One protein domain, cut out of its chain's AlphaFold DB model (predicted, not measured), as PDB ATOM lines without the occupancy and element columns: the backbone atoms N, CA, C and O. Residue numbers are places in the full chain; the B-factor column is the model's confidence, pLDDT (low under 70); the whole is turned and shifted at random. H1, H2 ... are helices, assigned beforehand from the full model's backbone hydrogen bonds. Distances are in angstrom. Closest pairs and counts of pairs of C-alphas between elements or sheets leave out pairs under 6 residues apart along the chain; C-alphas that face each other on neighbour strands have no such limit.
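What this domain is: This is residues 175 to 217, 229 to 254 and 261 to 304 of the 374 residues of an uncharacterized protein of Aspergillus fumigatus Z5 (UniProt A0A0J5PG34). The longest helix, H4, lies beside H3 of an up-and-down bundle of alternating helices, H1 to H3; residues 290 to 304, with H5, stick out. The 113 printed residues include five named helices, H1 to H5, and no named strand: all helix. Only just compact, close to loose, the whole has a radius of gyration of the C-alphas of 15.8 A and spans 45 by 39 by 27 A.

How they stand to each other: Start at H4, residues 261 to 286: it touches H3, residues 231 to 249, opposite ways at a shallow tilt of 15 degrees, C-alphas 280 and 238 being closest at 5.3 A. H3 touches H1, residues 175 to 185, closest at C-alphas 243 and 178, 5.1 A. H2, residues 195 to 210, forms a hairpin with H1. In each helix every O i to N i+4 pair is within hydrogen-bond range.

Where its parts are: Find C-alpha 261 at (159.290, -52.853, 238.012); H4 ends 37.6 A away. H5, residues 292 to 304, touches no helix and ends at (167.504, -84.184, 220.016).

The domain as a whole: Residues 218 to 228 and 255 to 260 are cut out, with C-alpha gaps of 12.5 A and 10.0 A. pLDDT is under 70 at 35 residues, among them 284 to 304.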
ATOM      1  N   THR A 175     151.762 -66.890 207.678       89.50
ATOM      2  CA  THR A 175     153.005 -67.645 207.451       89.50
ATOM      3  C   THR A 175     154.167 -66.685 207.176       89.50
ATOM      4  O   THR A 175     155.231 -66.804 207.778       89.50
ATOM      5  N   TYR A 176     153.945 -65.685 206.323       90.06
ATOM      6  CA  TYR A 176     154.938 -64.657 206.019       90.06
ATOM      7  C   TYR A 176     155.264 -63.753 207.211       90.06
ATOM      8  O   TYR A 176     156.438 -63.513 207.497       90.06
ATOM      9  N   LEU A 177     154.245 -63.280 207.938       91.94
ATOM     10  CA  LEU A 177     154.441 -62.449 209.131       91.94
ATOM     11  C   LEU A 177     155.253 -63.183 210.205       91.94
ATOM     12  O   LEU A 177     156.192 -62.607 210.751       91.94
ATOM     13  N   LEU A 178     154.959 -64.464 210.456       93.00
ATOM     14  CA  LEU A 178     155.760 -65.297 211.355       93.00
ATOM     15  C   LEU A 178     157.215 -65.389 210.880       93.00
ATOM     16  O   LEU A 178     158.132 -65.242 211.686       93.00
ATOM     17  N   GLY A 179     157.439 -65.583 209.579       90.69
ATOM     18  CA  GLY A 179     158.784 -65.605 209.011       90.69
ATOM     19  C   GLY A 179     159.559 -64.301 209.231       90.69
ATOM     20  O   GLY A 179     160.725 -64.337 209.625       90.69
ATOM     21  N   ARG A 180     158.905 -63.143 209.075       90.94
ATOM     22  CA  ARG A 180     159.509 -61.831 209.373       90.94
ATOM     23  C   ARG A 180     159.846 -61.671 210.852       90.94
ATOM     24  O   ARG A 180     160.945 -61.229 211.176       90.94
ATOM     25  N   VAL A 181     158.945 -62.081 211.747       91.88
ATOM     26  CA  VAL A 181     159.197 -62.068 213.197       91.88
ATOM     27  C   VAL A 181     160.392 -62.956 213.553       91.88
ATOM     28  O   VAL A 181     161.266 -62.516 214.296       91.88
ATOM     29  N   ILE A 182     160.486 -64.161 212.982       89.75
ATOM     30  CA  ILE A 182     161.638 -65.062 213.158       89.75
ATOM     31  C   ILE A 182     162.930 -64.392 212.688       89.75
ATOM     32  O   ILE A 182     163.900 -64.357 213.441       89.75
ATOM     33  N   ASN A 183     162.946 -63.821 211.483       88.94
ATOM     34  CA  ASN A 183     164.133 -63.150 210.950       88.94
ATOM     35  C   ASN A 183     164.566 -61.958 211.799       88.94
ATOM     36  O   ASN A 183     165.758 -61.688 211.897       88.94
ATOM     37  N   ARG A 184     163.631 -61.252 212.440       87.75
ATOM     38  CA  ARG A 184     163.986 -60.125 213.305       87.75
ATOM     39  C   ARG A 184     164.397 -60.525 214.717       87.75
ATOM     40  O   ARG A 184     165.307 -59.914 215.268       87.75
ATOM     41  N   CYS A 185     163.779 -61.556 215.283       85.19
ATOM     42  CA  CYS A 185     163.982 -61.924 216.687       85.19
ATOM     43  C   CYS A 185     165.013 -63.043 216.897       85.19
ATOM     44  O   CYS A 185     165.575 -63.140 217.982       85.19
ATOM     45  N   LEU A 186     165.240 -63.909 215.901       80.88
ATOM     46  CA  LEU A 186     166.119 -65.087 216.003       80.88
ATOM     47  C   LEU A 186     167.395 -64.970 215.153       80.88
ATOM     48  O   LEU A 186     168.125 -65.950 214.996       80.88
ATOM     49  N   LEU A 187     167.672 -63.793 214.589       78.12
ATOM     50  CA  LEU A 187     168.927 -63.527 213.892       78.12
ATOM     51  C   LEU A 187     170.072 -63.395 214.906       78.12
ATOM     52  O   LEU A 187     169.992 -62.607 215.849       78.12
ATOM     53  N   CYS A 188     171.138 -64.172 214.705       62.28
ATOM     54  CA  CYS A 188     172.342 -64.101 215.529       62.28
ATOM     55  C   CYS A 188     172.949 -62.692 215.472       62.28
ATOM     56  O   CYS A 188     173.052 -62.110 214.395       62.28
ATOM     57  N   ASP A 189     173.343 -62.161 216.633       64.25
ATOM     58  CA  ASP A 189     174.003 -60.855 216.790       64.25
ATOM     59  C   ASP A 189     173.202 -59.640 216.281       64.25
ATOM     60  O   ASP A 189     173.752 -58.554 216.084       64.25
ATOM     61  N   ALA A 190     171.889 -59.793 216.088       69.06
ATOM     62  CA  ALA A 190     171.027 -58.692 215.690       69.06
ATOM     63  C   ALA A 190     170.910 -57.635 216.796       69.06
ATOM     64  O   ALA A 190     170.826 -57.947 217.988       69.06
ATOM     65  N   VAL A 191     170.835 -56.369 216.381       77.50
ATOM     66  CA  VAL A 191     170.465 -55.273 217.281       77.50
ATOM     67  C   VAL A 191     169.071 -55.573 217.849       77.50
ATOM     68  O   VAL A 191     168.181 -55.945 217.069       77.50
ATOM     69  N   PRO A 192     168.866 -55.433 219.176       81.44
ATOM     70  CA  PRO A 192     167.542 -55.553 219.771       81.44
ATOM     71  C   PRO A 192     166.536 -54.676 219.028       81.44
ATOM     72  O   PRO A 192     166.879 -53.571 218.605       81.44
ATOM     73  N   LEU A 193     165.305 -55.165 218.888       85.31
ATOM     74  CA  LEU A 193     164.212 -54.383 218.312       85.31
ATOM     75  C   LEU A 193     164.121 -53.028 219.022       85.31
ATOM     76  O   LEU A 193     164.248 -52.949 220.247       85.31
ATOM     77  N   ASP A 194     163.888 -51.961 218.263       89.06
ATOM     78  CA  ASP A 194     163.442 -50.711 218.862       89.06
ATOM     79  C   ASP A 194     161.923 -50.750 219.106       89.06
ATOM     80  O   ASP A 194     161.201 -51.638 218.638       89.06
ATOM     81  N   GLN A 195     161.417 -49.793 219.886       90.44
ATOM     82  CA  GLN A 195     160.000 -49.766 220.247       90.44
ATOM     83  C   GLN A 195     159.081 -49.537 219.037       90.44
ATOM     84  O   GLN A 195     157.944 -50.011 219.043       90.44
ATOM     85  N   CYS A 196     159.543 -48.810 218.019       91.75
ATOM     86  CA  CYS A 196     158.776 -48.509 216.815       91.75
ATOM     87  C   CYS A 196     158.650 -49.757 215.934       91.75
ATOM     88  O   CYS A 196     157.543 -50.130 215.552       91.75
ATOM     89  N   GLU A 197     159.765 -50.448 215.692       90.88
ATOM     90  CA  GLU A 197     159.832 -51.694 214.935       90.88
ATOM     91  C   GLU A 197     159.002 -52.792 215.612       90.88
ATOM     92  O   GLU A 197     158.198 -53.463 214.960       90.88
ATOM     93  N   TRP A 198     159.126 -52.925 216.937       92.75
ATOM     94  CA  TRP A 198     158.333 -53.874 217.714       92.75
ATOM     95  C   TRP A 198     156.827 -53.585 217.619       92.75
ATOM     96  O   TRP A 198     156.039 -54.497 217.360       92.75
ATOM     97  N   ASN A 199     156.420 -52.315 217.766       94.06
ATOM     98  CA  ASN A 199     155.020 -51.914 217.599       94.06
ATOM     99  C   ASN A 199     154.534 -52.198 216.172       94.06
ATOM    100  O   ASN A 199     153.464 -52.766 216.010       94.06
ATOM    101  N   GLY A 200     155.335 -51.890 215.149       93.19
ATOM    102  CA  GLY A 200     154.968 -52.128 213.754       93.19
ATOM    103  C   GLY A 200     154.761 -53.609 213.421       93.19
ATOM    104  O   GLY A 200     153.844 -53.946 212.672       93.19
ATOM    105  N   LEU A 201     155.577 -54.514 213.972       92.62
ATOM    106  CA  LEU A 201     155.375 -55.963 213.821       92.62
ATOM    107  C   LEU A 201     154.131 -56.448 214.573       92.62
ATOM    108  O   LEU A 201     153.372 -57.255 214.034       92.62
ATOM    109  N   ARG A 202     153.901 -55.942 215.790       95.06
ATOM    110  CA  ARG A 202     152.706 -56.259 216.581       95.06
ATOM    111  C   ARG A 202     151.443 -55.808 215.855       95.06
ATOM    112  O   ARG A 202     150.521 -56.599 215.711       95.06
ATOM    113  N   ASP A 203     151.415 -54.571 215.378       94.62
ATOM    114  CA  ASP A 203     150.243 -53.985 214.732       94.62
ATOM    115  C   ASP A 203     149.888 -54.763 213.456       94.62
ATOM    116  O   ASP A 203     148.731 -55.095 213.249       94.62
ATOM    117  N   GLN A 204     150.876 -55.218 212.675       92.88
ATOM    118  CA  GLN A 204     150.623 -56.097 211.522       92.88
ATOM    119  C   GLN A 204     150.027 -57.465 211.896       92.88
ATOM    120  O   GLN A 204     149.228 -58.013 211.131       92.88
ATOM    121  N   LEU A 205     150.432 -58.044 213.033       93.94
ATOM    122  CA  LEU A 205     149.866 -59.297 213.541       93.94
ATOM    123  C   LEU A 205     148.427 -59.092 214.030       93.94
ATOM    124  O   LEU A 205     147.561 -59.912 213.725       93.94
ATOM    125  N   GLU A 206     148.159 -57.998 214.741       93.56
ATOM    126  CA  GLU A 206     146.816 -57.654 215.224       93.56
ATOM    127  C   GLU A 206     145.876 -57.270 214.073       93.56
ATOM    128  O   GLU A 206     144.733 -57.725 214.025       93.56
ATOM    129  N   ASP A 207     146.360 -56.529 213.076       91.88
ATOM    130  CA  ASP A 207     145.627 -56.233 211.840       91.88
ATOM    131  C   ASP A 207     145.249 -57.523 211.112       91.88
ATOM    132  O   ASP A 207     144.123 -57.685 210.641       91.88
ATOM    133  N   TRP A 208     146.174 -58.484 211.042       91.19
ATOM    134  CA  TRP A 208     145.849 -59.800 210.507       91.19
ATOM    135  C   TRP A 208     144.766 -60.486 211.346       91.19
ATOM    136  O   TRP A 208     143.777 -60.953 210.780       91.19
ATOM    137  N   ARG A 209     144.902 -60.502 212.680       90.50
ATOM    138  CA  ARG A 209     143.957 -61.176 213.584       90.50
ATOM    139  C   ARG A 209     142.550 -60.588 213.505       90.50
ATOM    140  O   ARG A 209     141.587 -61.353 213.538       90.50
ATOM    141  N   THR A 210     142.442 -59.267 213.403       89.25
ATOM    142  CA  THR A 210     141.171 -58.534 213.290       89.25
ATOM    143  C   THR A 210     140.551 -58.626 211.897       89.25
ATOM    144  O   THR A 210     139.334 -58.537 211.774       89.25
ATOM    145  N   SER A 211     141.358 -58.864 210.857       86.00
ATOM    146  CA  SER A 211     140.878 -59.089 209.485       86.00
ATOM    147  C   SER A 211     140.302 -60.486 209.231       86.00
ATOM    148  O   SER A 211     139.796 -60.742 208.138       86.00
ATOM    149  N   LEU A 212     140.396 -61.402 210.201       84.31
ATOM    150  CA  LEU A 212     139.947 -62.776 210.009       84.31
ATOM    151  C   LEU A 212     138.419 -62.861 209.856       84.31
ATOM    152  O   LEU A 212     137.691 -62.331 210.699       84.31
ATOM    153  N   PRO A 213     137.916 -63.556 208.822       80.38
ATOM    154  CA  PRO A 213     136.495 -63.828 208.677       80.38
ATOM    155  C   PRO A 213     136.022 -64.858 209.708       80.38
ATOM    156  O   PRO A 213     136.814 -65.611 210.280       80.38
ATOM    157  N   SER A 214     134.702 -64.961 209.882       71.12
ATOM    158  CA  SER A 214     134.078 -65.909 210.818       71.12
ATOM    159  C   SER A 214     134.358 -67.385 210.496       71.12
ATOM    160  O   SER A 214     134.091 -68.252 211.320       71.12
ATOM    161  N   SER A 215     134.914 -67.706 209.319       66.38
ATOM    162  CA  SER A 215     135.399 -69.060 208.997       66.38
ATOM    163  C   SER A 215     136.592 -69.496 209.862       66.38
ATOM    164  O   SER A 215     136.890 -70.688 209.930       66.38
ATOM    165  N   PHE A 216     137.258 -68.558 210.548       66.38
ATOM    166  CA  PHE A 216     138.336 -68.831 211.502       66.38
ATOM    167  C   PHE A 216     137.852 -68.953 212.953       66.38
ATOM    168  O   PHE A 216     138.667 -69.238 213.838       66.38
ATOM    169  N   ASP A 217     136.558 -68.751 213.215       64.25
ATOM    170  CA  ASP A 217     136.004 -68.938 214.550       64.25
ATOM    171  C   ASP A 217     135.957 -70.433 214.907       64.25
ATOM    172  O   ASP A 217     135.647 -71.278 214.058       64.25
ATOM    173  N   ALA A 229     136.852 -80.891 210.577       42.47
ATOM    174  CA  ALA A 229     138.095 -80.421 209.974       42.47
ATOM    175  C   ALA A 229     138.150 -78.904 209.750       42.47
ATOM    176  O   ALA A 229     137.265 -78.412 209.076       42.47
ATOM    177  N   PHE A 230     139.249 -78.222 210.125       48.25
ATOM    178  CA  PHE A 230     139.771 -77.033 209.408       48.25
ATOM    179  C   PHE A 230     141.304 -76.888 209.573       48.25
ATOM    180  O   PHE A 230     141.785 -76.122 210.410       48.25
ATOM    181  N   PRO A 231     142.121 -77.614 208.780       50.34
ATOM    182  CA  PRO A 231     143.584 -77.572 208.886       50.34
ATOM    183  C   PRO A 231     144.203 -76.195 208.597       50.34
ATOM    184  O   PRO A 231     145.288 -75.920 209.108       50.34
ATOM    185  N   GLY A 232     143.538 -75.363 207.781       54.72
ATOM    186  CA  GLY A 232     144.020 -74.040 207.362       54.72
ATOM    187  C   GLY A 232     143.882 -72.978 208.454       54.72
ATOM    188  O   GLY A 232     144.881 -72.387 208.863       54.72
ATOM    189  N   ALA A 233     142.675 -72.805 209.008       64.19
ATOM    190  CA  ALA A 233     142.410 -71.811 210.051       64.19
ATOM    191  C   ALA A 233     143.197 -72.087 211.340       64.19
ATOM    192  O   ALA A 233     143.856 -71.201 211.885       64.19
ATOM    193  N   ALA A 234     143.214 -73.343 211.789       70.06
ATOM    194  CA  ALA A 234     143.920 -73.710 213.007       70.06
ATOM    195  C   ALA A 234     145.451 -73.644 212.855       70.06
ATOM    196  O   ALA A 234     146.138 -73.249 213.796       70.06
ATOM    197  N   ALA A 235     146.004 -73.965 211.676       72.81
ATOM    198  CA  ALA A 235     147.431 -73.754 211.409       72.81
ATOM    199  C   ALA A 235     147.788 -72.261 211.350       72.81
ATOM    200  O   ALA A 235     148.808 -71.861 211.910       72.81
ATOM    201  N   GLY A 236     146.933 -71.433 210.740       80.00
ATOM    202  CA  GLY A 236     147.108 -69.981 210.727       80.00
ATOM    203  C   GLY A 236     147.114 -69.380 212.136       80.00
ATOM    204  O   GLY A 236     148.017 -68.621 212.482       80.00
ATOM    205  N   LEU A 237     146.170 -69.784 212.993       84.62
ATOM    206  CA  LEU A 237     146.119 -69.343 214.392       84.62
ATOM    207  C   LEU A 237     147.321 -69.836 215.216       84.62
ATOM    208  O   LEU A 237     147.841 -69.088 216.044       84.62
ATOM    209  N   GLN A 238     147.812 -71.058 214.973       83.50
ATOM    210  CA  GLN A 238     149.053 -71.540 215.599       83.50
ATOM    211  C   GLN A 238     150.237 -70.636 215.242       83.50
ATOM    212  O   GLN A 238     151.020 -70.278 216.123       83.50
ATOM    213  N   TYR A 239     150.362 -70.242 213.973       88.94
ATOM    214  CA  TYR A 239     151.430 -69.346 213.526       88.94
ATOM    215  C   TYR A 239     151.306 -67.949 214.128       88.94
ATOM    216  O   TYR A 239     152.311 -67.407 214.581       88.94
ATOM    217  N   TYR A 240     150.089 -67.416 214.236       92.31
ATOM    218  CA  TYR A 240     149.832 -66.154 214.926       92.31
ATOM    219  C   TYR A 240     150.292 -66.172 216.381       92.31
ATOM    220  O   TYR A 240     151.104 -65.344 216.791       92.31
ATOM    221  N   HIS A 241     149.833 -67.148 217.162       87.31
ATOM    222  CA  HIS A 241     150.205 -67.219 218.571       87.31
ATOM    223  C   HIS A 241     151.697 -67.510 218.764       87.31
ATOM    224  O   HIS A 241     152.304 -66.977 219.690       87.31
ATOM    225  N   THR A 242     152.312 -68.278 217.862       89.31
ATOM    226  CA  THR A 242     153.768 -68.486 217.853       89.31
ATOM    227  C   THR A 242     154.518 -67.180 217.580       89.31
ATOM    228  O   THR A 242     155.468 -66.866 218.296       89.31
ATOM    229  N   ALA A 243     154.073 -66.385 216.602       92.38
ATOM    230  CA  ALA A 243     154.659 -65.081 216.300       92.38
ATOM    231  C   ALA A 243     154.547 -64.127 217.498       92.38
ATOM    232  O   ALA A 243     155.535 -63.503 217.874       92.38
ATOM    233  N   MET A 244     153.384 -64.084 218.156       92.88
ATOM    234  CA  MET A 244     153.179 -63.270 219.358       92.88
ATOM    235  C   MET A 244     154.101 -63.689 220.507       92.88
ATOM    236  O   MET A 244     154.680 -62.826 221.158       92.88
ATOM    237  N   ILE A 245     154.296 -64.992 220.743       88.56
ATOM    238  CA  ILE A 245     155.240 -65.489 221.762       88.56
ATOM    239  C   ILE A 245     156.657 -64.976 221.491       88.56
ATOM    240  O   ILE A 245     157.291 -64.425 222.389       88.56
ATOM    241  N   ILE A 246     157.145 -65.141 220.258       89.19
ATOM    242  CA  ILE A 246     158.498 -64.721 219.869       89.19
ATOM    243  C   ILE A 246     158.641 -63.203 220.002       89.19
ATOM    244  O   ILE A 246     159.622 -62.724 220.566       89.19
ATOM    245  N   LEU A 247     157.643 -62.448 219.540       90.69
ATOM    246  CA  LEU A 247     157.664 -60.993 219.577       90.69
ATOM    247  C   LEU A 247     157.606 -60.447 221.012       90.69
ATOM    248  O   LEU A 247     158.352 -59.528 221.339       90.69
ATOM    249  N   TRP A 248     156.783 -61.020 221.898       88.81
ATOM    250  CA  TRP A 248     156.744 -60.629 223.316       88.81
ATOM    251  C   TRP A 248     158.054 -60.932 224.043       88.81
ATOM    252  O   TRP A 248     158.472 -60.145 224.887       88.81
ATOM    253  N   LEU A 249     158.724 -62.039 223.706       85.75
ATOM    254  CA  LEU A 249     160.057 -62.344 224.236       85.75
ATOM    255  C   LEU A 249     161.114 -61.326 223.788       85.75
ATOM    256  O   LEU A 249     162.087 -61.111 224.505       85.75
ATOM    257  N   ALA A 250     160.910 -60.699 222.630       87.06
ATOM    258  CA  ALA A 250     161.793 -59.687 222.067       87.06
ATOM    259  C   ALA A 250     161.347 -58.240 222.379       87.06
ATOM    260  O   ALA A 250     161.839 -57.301 221.755       87.06
ATOM    261  N   GLU A 251     160.418 -58.041 223.326       87.19
ATOM    262  CA  GLU A 251     159.928 -56.710 223.701       87.19
ATOM    263  C   GLU A 251     161.072 -55.822 224.238       87.19
ATOM    264  O   GLU A 251     161.733 -56.185 225.224       87.19
ATOM    265  N   PRO A 252     161.279 -54.622 223.663       85.31
ATOM    266  CA  PRO A 252     162.317 -53.703 224.112       85.31
ATOM    267  C   PRO A 252     162.098 -53.292 225.568       85.31
ATOM    268  O   PRO A 252     160.988 -52.971 225.993       85.31
ATOM    269  N   GLY A 253     163.161 -53.340 226.373       75.31
ATOM    270  CA  GLY A 253     163.097 -52.939 227.774       75.31
ATOM    271  C   GLY A 253     163.383 -51.462 228.008       75.31
ATOM    272  O   GLY A 253     164.174 -50.878 227.271       75.31
ATOM    273  N   PRO A 254     162.818 -50.855 229.068       68.81
ATOM    274  CA  PRO A 254     163.247 -49.529 229.491       68.81
ATOM    275  C   PRO A 254     164.724 -49.565 229.907       68.81
ATOM    276  O   PRO A 254     165.168 -50.509 230.558       68.81
ATOM    277  N   GLN A 261     159.771 -53.016 239.384       81.81
ATOM    278  CA  GLN A 261     159.290 -52.853 238.012       81.81
ATOM    279  C   GLN A 261     159.772 -53.995 237.104       81.81
ATOM    280  O   GLN A 261     159.045 -54.423 236.211       81.81
ATOM    281  N   HIS A 262     160.976 -54.522 237.343       77.62
ATOM    282  CA  HIS A 262     161.497 -55.675 236.610       77.62
ATOM    283  C   HIS A 262     160.700 -56.949 236.928       77.62
ATOM    284  O   HIS A 262     160.318 -57.679 236.015       77.62
ATOM    285  N   ILE A 263     160.391 -57.189 238.208       81.50
ATOM    286  CA  ILE A 263     159.539 -58.308 238.642       81.50
ATOM    287  C   ILE A 263     158.133 -58.179 238.048       81.50
ATOM    288  O   ILE A 263     157.604 -59.141 237.495       81.50
ATOM    289  N   GLU A 264     157.530 -56.991 238.113       84.25
ATOM    290  CA  GLU A 264     156.199 -56.759 237.552       84.25
ATOM    291  C   GLU A 264     156.177 -56.988 236.036       84.25
ATOM    292  O   GLU A 264     155.247 -57.603 235.510       84.25
ATOM    293  N   ARG A 265     157.226 -56.552 235.332       80.00
ATOM    294  CA  ARG A 265     157.377 -56.800 233.899       80.00
ATOM    295  C   ARG A 265     157.465 -58.290 233.585       80.00
ATOM    296  O   ARG A 265     156.760 -58.741 232.684       80.00
ATOM    297  N   ILE A 266     158.274 -59.046 234.330       80.56
ATOM    298  CA  ILE A 266     158.360 -60.504 234.178       80.56
ATOM    299  C   ILE A 266     156.980 -61.131 234.380       80.56
ATOM    300  O   ILE A 266     156.521 -61.839 233.494       80.56
ATOM    301  N   ASN A 267     156.267 -60.808 235.460       82.12
ATOM    302  CA  ASN A 267     154.944 -61.384 235.734       82.12
ATOM    303  C   ASN A 267     153.918 -61.073 234.624       82.12
ATOM    304  O   ASN A 267     153.126 -61.933 234.222       82.12
ATOM    305  N   ARG A 268     153.936 -59.842 234.093       85.56
ATOM    306  CA  ARG A 268     153.087 -59.445 232.955       85.56
ATOM    307  C   ARG A 268     153.437 -60.239 231.695       85.56
ATOM    308  O   ARG A 268     152.534 -60.663 230.975       85.56
ATOM    309  N   LEU A 269     154.726 -60.442 231.436       84.06
ATOM    310  CA  LEU A 269     155.220 -61.224 230.307       84.06
ATOM    311  C   LEU A 269     154.853 -62.708 230.459       84.06
ATOM    312  O   LEU A 269     154.307 -63.282 229.523       84.06
ATOM    313  N   GLU A 270     155.024 -63.301 231.643       81.19
ATOM    314  CA  GLU A 270     154.604 -64.678 231.944       81.19
ATOM    315  C   GLU A 270     153.116 -64.900 231.662       81.19
ATOM    316  O   GLU A 270     152.748 -65.886 231.028       81.19
ATOM    317  N   THR A 271     152.261 -63.956 232.065       82.56
ATOM    318  CA  THR A 271     150.810 -64.043 231.839       82.56
ATOM    319  C   THR A 271     150.472 -64.050 230.344       82.56
ATOM    320  O   THR A 271     149.699 -64.889 229.877       82.56
ATOM    321  N   LYS A 272     151.081 -63.142 229.566       84.69
ATOM    322  CA  LYS A 272     150.867 -63.045 228.111       84.69
ATOM    323  C   LYS A 272     151.389 -64.275 227.371       84.69
ATOM    324  O   LYS A 272     150.695 -64.825 226.514       84.69
ATOM    325  N   LEU A 273     152.595 -64.724 227.716       85.06
ATOM    326  CA  LEU A 273     153.194 -65.921 227.129       85.06
ATOM    327  C   LEU A 273     152.386 -67.170 227.473       85.06
ATOM    328  O   LEU A 273     152.150 -67.990 226.590       85.06
ATOM    329  N   GLY A 274     151.920 -67.285 228.718       75.25
ATOM    330  CA  GLY A 274     151.055 -68.370 229.166       75.25
ATOM    331  C   GLY A 274     149.788 -68.467 228.321       75.25
ATOM    332  O   GLY A 274     149.503 -69.531 227.781       75.25
ATOM    333  N   HIS A 275     149.088 -67.347 228.113       84.38
ATOM    334  CA  HIS A 275     147.889 -67.298 227.274       84.38
ATOM    335  C   HIS A 275     148.136 -67.833 225.853       84.38
ATOM    336  O   HIS A 275     147.437 -68.740 225.395       84.38
ATOM    337  N   HIS A 276     149.147 -67.310 225.156       83.19
ATOM    338  CA  HIS A 276     149.445 -67.749 223.793       83.19
ATOM    339  C   HIS A 276     149.936 -69.201 223.737       83.19
ATOM    340  O   HIS A 276     149.514 -69.948 222.856       83.19
ATOM    341  N   ALA A 277     150.776 -69.626 224.686       77.31
ATOM    342  CA  ALA A 277     151.273 -70.998 224.753       77.31
ATOM    343  C   ALA A 277     150.133 -72.001 224.968       77.31
ATOM    344  O   ALA A 277     150.078 -73.019 224.277       77.31
ATOM    345  N   THR A 278     149.185 -71.692 225.858       74.44
ATOM    346  CA  THR A 278     147.990 -72.513 226.075       74.44
ATOM    347  C   THR A 278     147.188 -72.674 224.788       74.44
ATOM    348  O   THR A 278     146.800 -73.794 224.460       74.44
ATOM    349  N   ILE A 279     146.978 -71.596 224.024       76.50
ATOM    350  CA  ILE A 279     146.236 -71.683 222.760       76.50
ATOM    351  C   ILE A 279     147.009 -72.497 221.718       76.50
ATOM    352  O   ILE A 279     146.411 -73.352 221.072       76.50
ATOM    353  N   VAL A 280     148.324 -72.302 221.572       74.88
ATOM    354  CA  VAL A 280     149.143 -73.119 220.655       74.88
ATOM    355  C   VAL A 280     149.014 -74.605 220.996       74.88
ATOM    356  O   VAL A 280     148.767 -75.415 220.103       74.88
ATOM    357  N   CYS A 281     149.112 -74.965 222.278       69.75
ATOM    358  CA  CYS A 281     148.933 -76.341 222.740       69.75
ATOM    359  C   CYS A 281     147.514 -76.864 222.466       69.75
ATOM    360  O   CYS A 281     147.364 -77.960 221.927       69.75
ATOM    361  N   ALA A 282     146.476 -76.083 222.772       66.31
ATOM    362  CA  ALA A 282     145.083 -76.462 222.530       66.31
ATOM    363  C   ALA A 282     144.789 -76.658 221.033       66.31
ATOM    364  O   ALA A 282     144.155 -77.638 220.635       66.31
ATOM    365  N   LEU A 283     145.306 -75.772 220.178       71.50
ATOM    366  CA  LEU A 283     145.213 -75.908 218.728       71.50
ATOM    367  C   LEU A 283     145.971 -77.145 218.246       71.50
ATOM    368  O   LEU A 283     145.482 -77.846 217.369       71.50
ATOM    369  N   ALA A 284     147.151 -77.446 218.792       67.38
ATOM    370  CA  ALA A 284     147.921 -78.631 218.406       67.38
ATOM    371  C   ALA A 284     147.208 -79.946 218.776       67.38
ATOM    372  O   ALA A 284     147.254 -80.905 218.006       67.38
ATOM    373  N   LEU A 285     146.523 -79.977 219.923       62.78
ATOM    374  CA  LEU A 285     145.741 -81.128 220.386       62.78
ATOM    375  C   LEU A 285     144.424 -81.297 219.618       62.78
ATOM    376  O   LEU A 285     144.035 -82.418 219.319       62.78
ATOM    377  N   SER A 286     143.753 -80.202 219.259       57.47
ATOM    378  CA  SER A 286     142.504 -80.244 218.479       57.47
ATOM    379  C   SER A 286     142.738 -80.537 216.997       57.47
ATOM    380  O   SER A 286     141.917 -81.173 216.347       57.47
ATOM    381  N   THR A 287     143.891 -80.136 216.458       55.09
ATOM    382  CA  THR A 287     144.284 -80.426 215.071       55.09
ATOM    383  C   THR A 287     145.012 -81.751 214.912       55.09
ATOM    384  O   THR A 287     145.695 -81.912 213.898       55.09
ATOM    385  N   PHE A 288     144.903 -82.680 215.876       45.59
ATOM    386  CA  PHE A 288     145.670 -83.927 215.913       45.59
ATOM    387  C   PHE A 288     145.523 -84.717 214.608       45.59
ATOM    388  O   PHE A 288     144.660 -85.568 214.422       45.59
ATOM    389  N   CYS A 289     146.415 -84.415 213.670       42.19
ATOM    390  CA  CYS A 289     146.582 -85.115 212.425       42.19
ATOM    391  C   CYS A 289     147.766 -86.051 212.663       42.19
ATOM    392  O   CYS A 289     148.900 -85.565 212.773       42.19
ATOM    393  N   PRO A 290     147.556 -87.381 212.695       34.62
ATOM    394  CA  PRO A 290     148.609 -88.366 212.960       34.62
ATOM    395  C   PRO A 290     149.849 -88.229 212.055       34.62
ATOM    396  O   PRO A 290     150.902 -88.799 212.328       34.62
ATOM    397  N   LYS A 291     149.744 -87.477 210.950       41.03
ATOM    398  CA  LYS A 291     150.763 -87.359 209.905       41.03
ATOM    399  C   LYS A 291     151.726 -86.178 210.069       41.03
ATOM    400  O   LYS A 291     152.896 -86.368 209.750       41.03
ATOM    401  N   ARG A 292     151.304 -85.029 210.634       41.16
ATOM    402  CA  ARG A 292     152.248 -83.957 211.047       41.16
ATOM    403  C   ARG A 292     153.223 -84.492 212.092       41.16
ATOM    404  O   ARG A 292     154.409 -84.195 212.051       41.16
ATOM    405  N   HIS A 293     152.726 -85.366 212.965       36.72
ATOM    406  CA  HIS A 293     153.500 -85.976 214.032       36.72
ATOM    407  C   HIS A 293     154.660 -86.839 213.515       36.72
ATOM    408  O   HIS A 293     155.679 -86.883 214.187       36.72
ATOM    409  N   ILE A 294     154.560 -87.486 212.344       33.72
ATOM    410  CA  ILE A 294     155.586 -88.437 211.882       33.72
ATOM    411  C   ILE A 294     156.820 -87.721 211.331       33.72
ATOM    412  O   ILE A 294     157.888 -87.954 211.876       33.72
ATOM    413  N   LEU A 295     156.715 -86.810 210.351       38.88
ATOM    414  CA  LEU A 295     157.902 -86.066 209.886       38.88
ATOM    415  C   LEU A 295     158.464 -85.158 210.991       38.88
ATOM    416  O   LEU A 295     159.671 -85.136 211.210       38.88
ATOM    417  N   TYR A 296     157.591 -84.473 211.737       40.84
ATOM    418  CA  TYR A 296     157.997 -83.514 212.766       40.84
ATOM    419  C   TYR A 296     158.610 -84.193 214.005       40.84
ATOM    420  O   TYR A 296     159.653 -83.751 214.476       40.84
ATOM    421  N   ASN A 297     158.055 -85.311 214.511       34.50
ATOM    422  CA  ASN A 297     158.736 -86.070 215.576       34.50
ATOM    423  C   ASN A 297     159.956 -86.814 215.070       34.50
ATOM    424  O   ASN A 297     160.866 -87.020 215.862       34.50
ATOM    425  N   HIS A 298     159.988 -87.267 213.817       38.94
ATOM    426  CA  HIS A 298     161.175 -87.935 213.293       38.94
ATOM    427  C   HIS A 298     162.341 -86.946 213.214       38.94
ATOM    428  O   HIS A 298     163.398 -87.227 213.771       38.94
ATOM    429  N   TYR A 299     162.094 -85.748 212.675       39.25
ATOM    430  CA  TYR A 299     163.041 -84.635 212.645       39.25
ATOM    431  C   TYR A 299     163.456 -84.157 214.054       39.25
ATOM    432  O   TYR A 299     164.641 -83.991 214.343       39.25
ATOM    433  N   LEU A 300     162.507 -84.009 214.990       37.25
ATOM    434  CA  LEU A 300     162.820 -83.655 216.382       37.25
ATOM    435  C   LEU A 300     163.606 -84.750 217.117       37.25
ATOM    436  O   LEU A 300     164.553 -84.445 217.841       37.25
ATOM    437  N   LYS A 301     163.243 -86.029 216.951       31.97
ATOM    438  CA  LYS A 301     163.920 -87.162 217.608       31.97
ATOM    439  C   LYS A 301     165.351 -87.332 217.107       31.97
ATOM    440  O   LYS A 301     166.222 -87.659 217.913       31.97
ATOM    441  N   THR A 302     165.618 -87.102 215.822       38.81
ATOM    442  CA  THR A 302     166.975 -87.169 215.263       38.81
ATOM    443  C   THR A 302     167.838 -85.998 215.735       38.81
ATOM    444  O   THR A 302     168.953 -86.230 216.210       38.81
ATOM    445  N   LYS A 303     167.323 -84.757 215.741       40.53
ATOM    446  CA  LYS A 303     168.091 -83.603 216.248       40.53
ATOM    447  C   LYS A 303     168.327 -83.630 217.759       40.53
ATOM    448  O   LYS A 303     169.443 -83.347 218.198       40.53
ATOM    449  N   LEU A 304     167.342 -84.044 218.561       30.42
ATOM    450  CA  LEU A 304     167.504 -84.184 220.016       30.42
ATOM    451  C   LEU A 304     168.546 -85.249 220.393       30.42
ATOM    452  O   LEU A 304     169.282 -85.044 221.358       30.42
TER     453      LEU A 304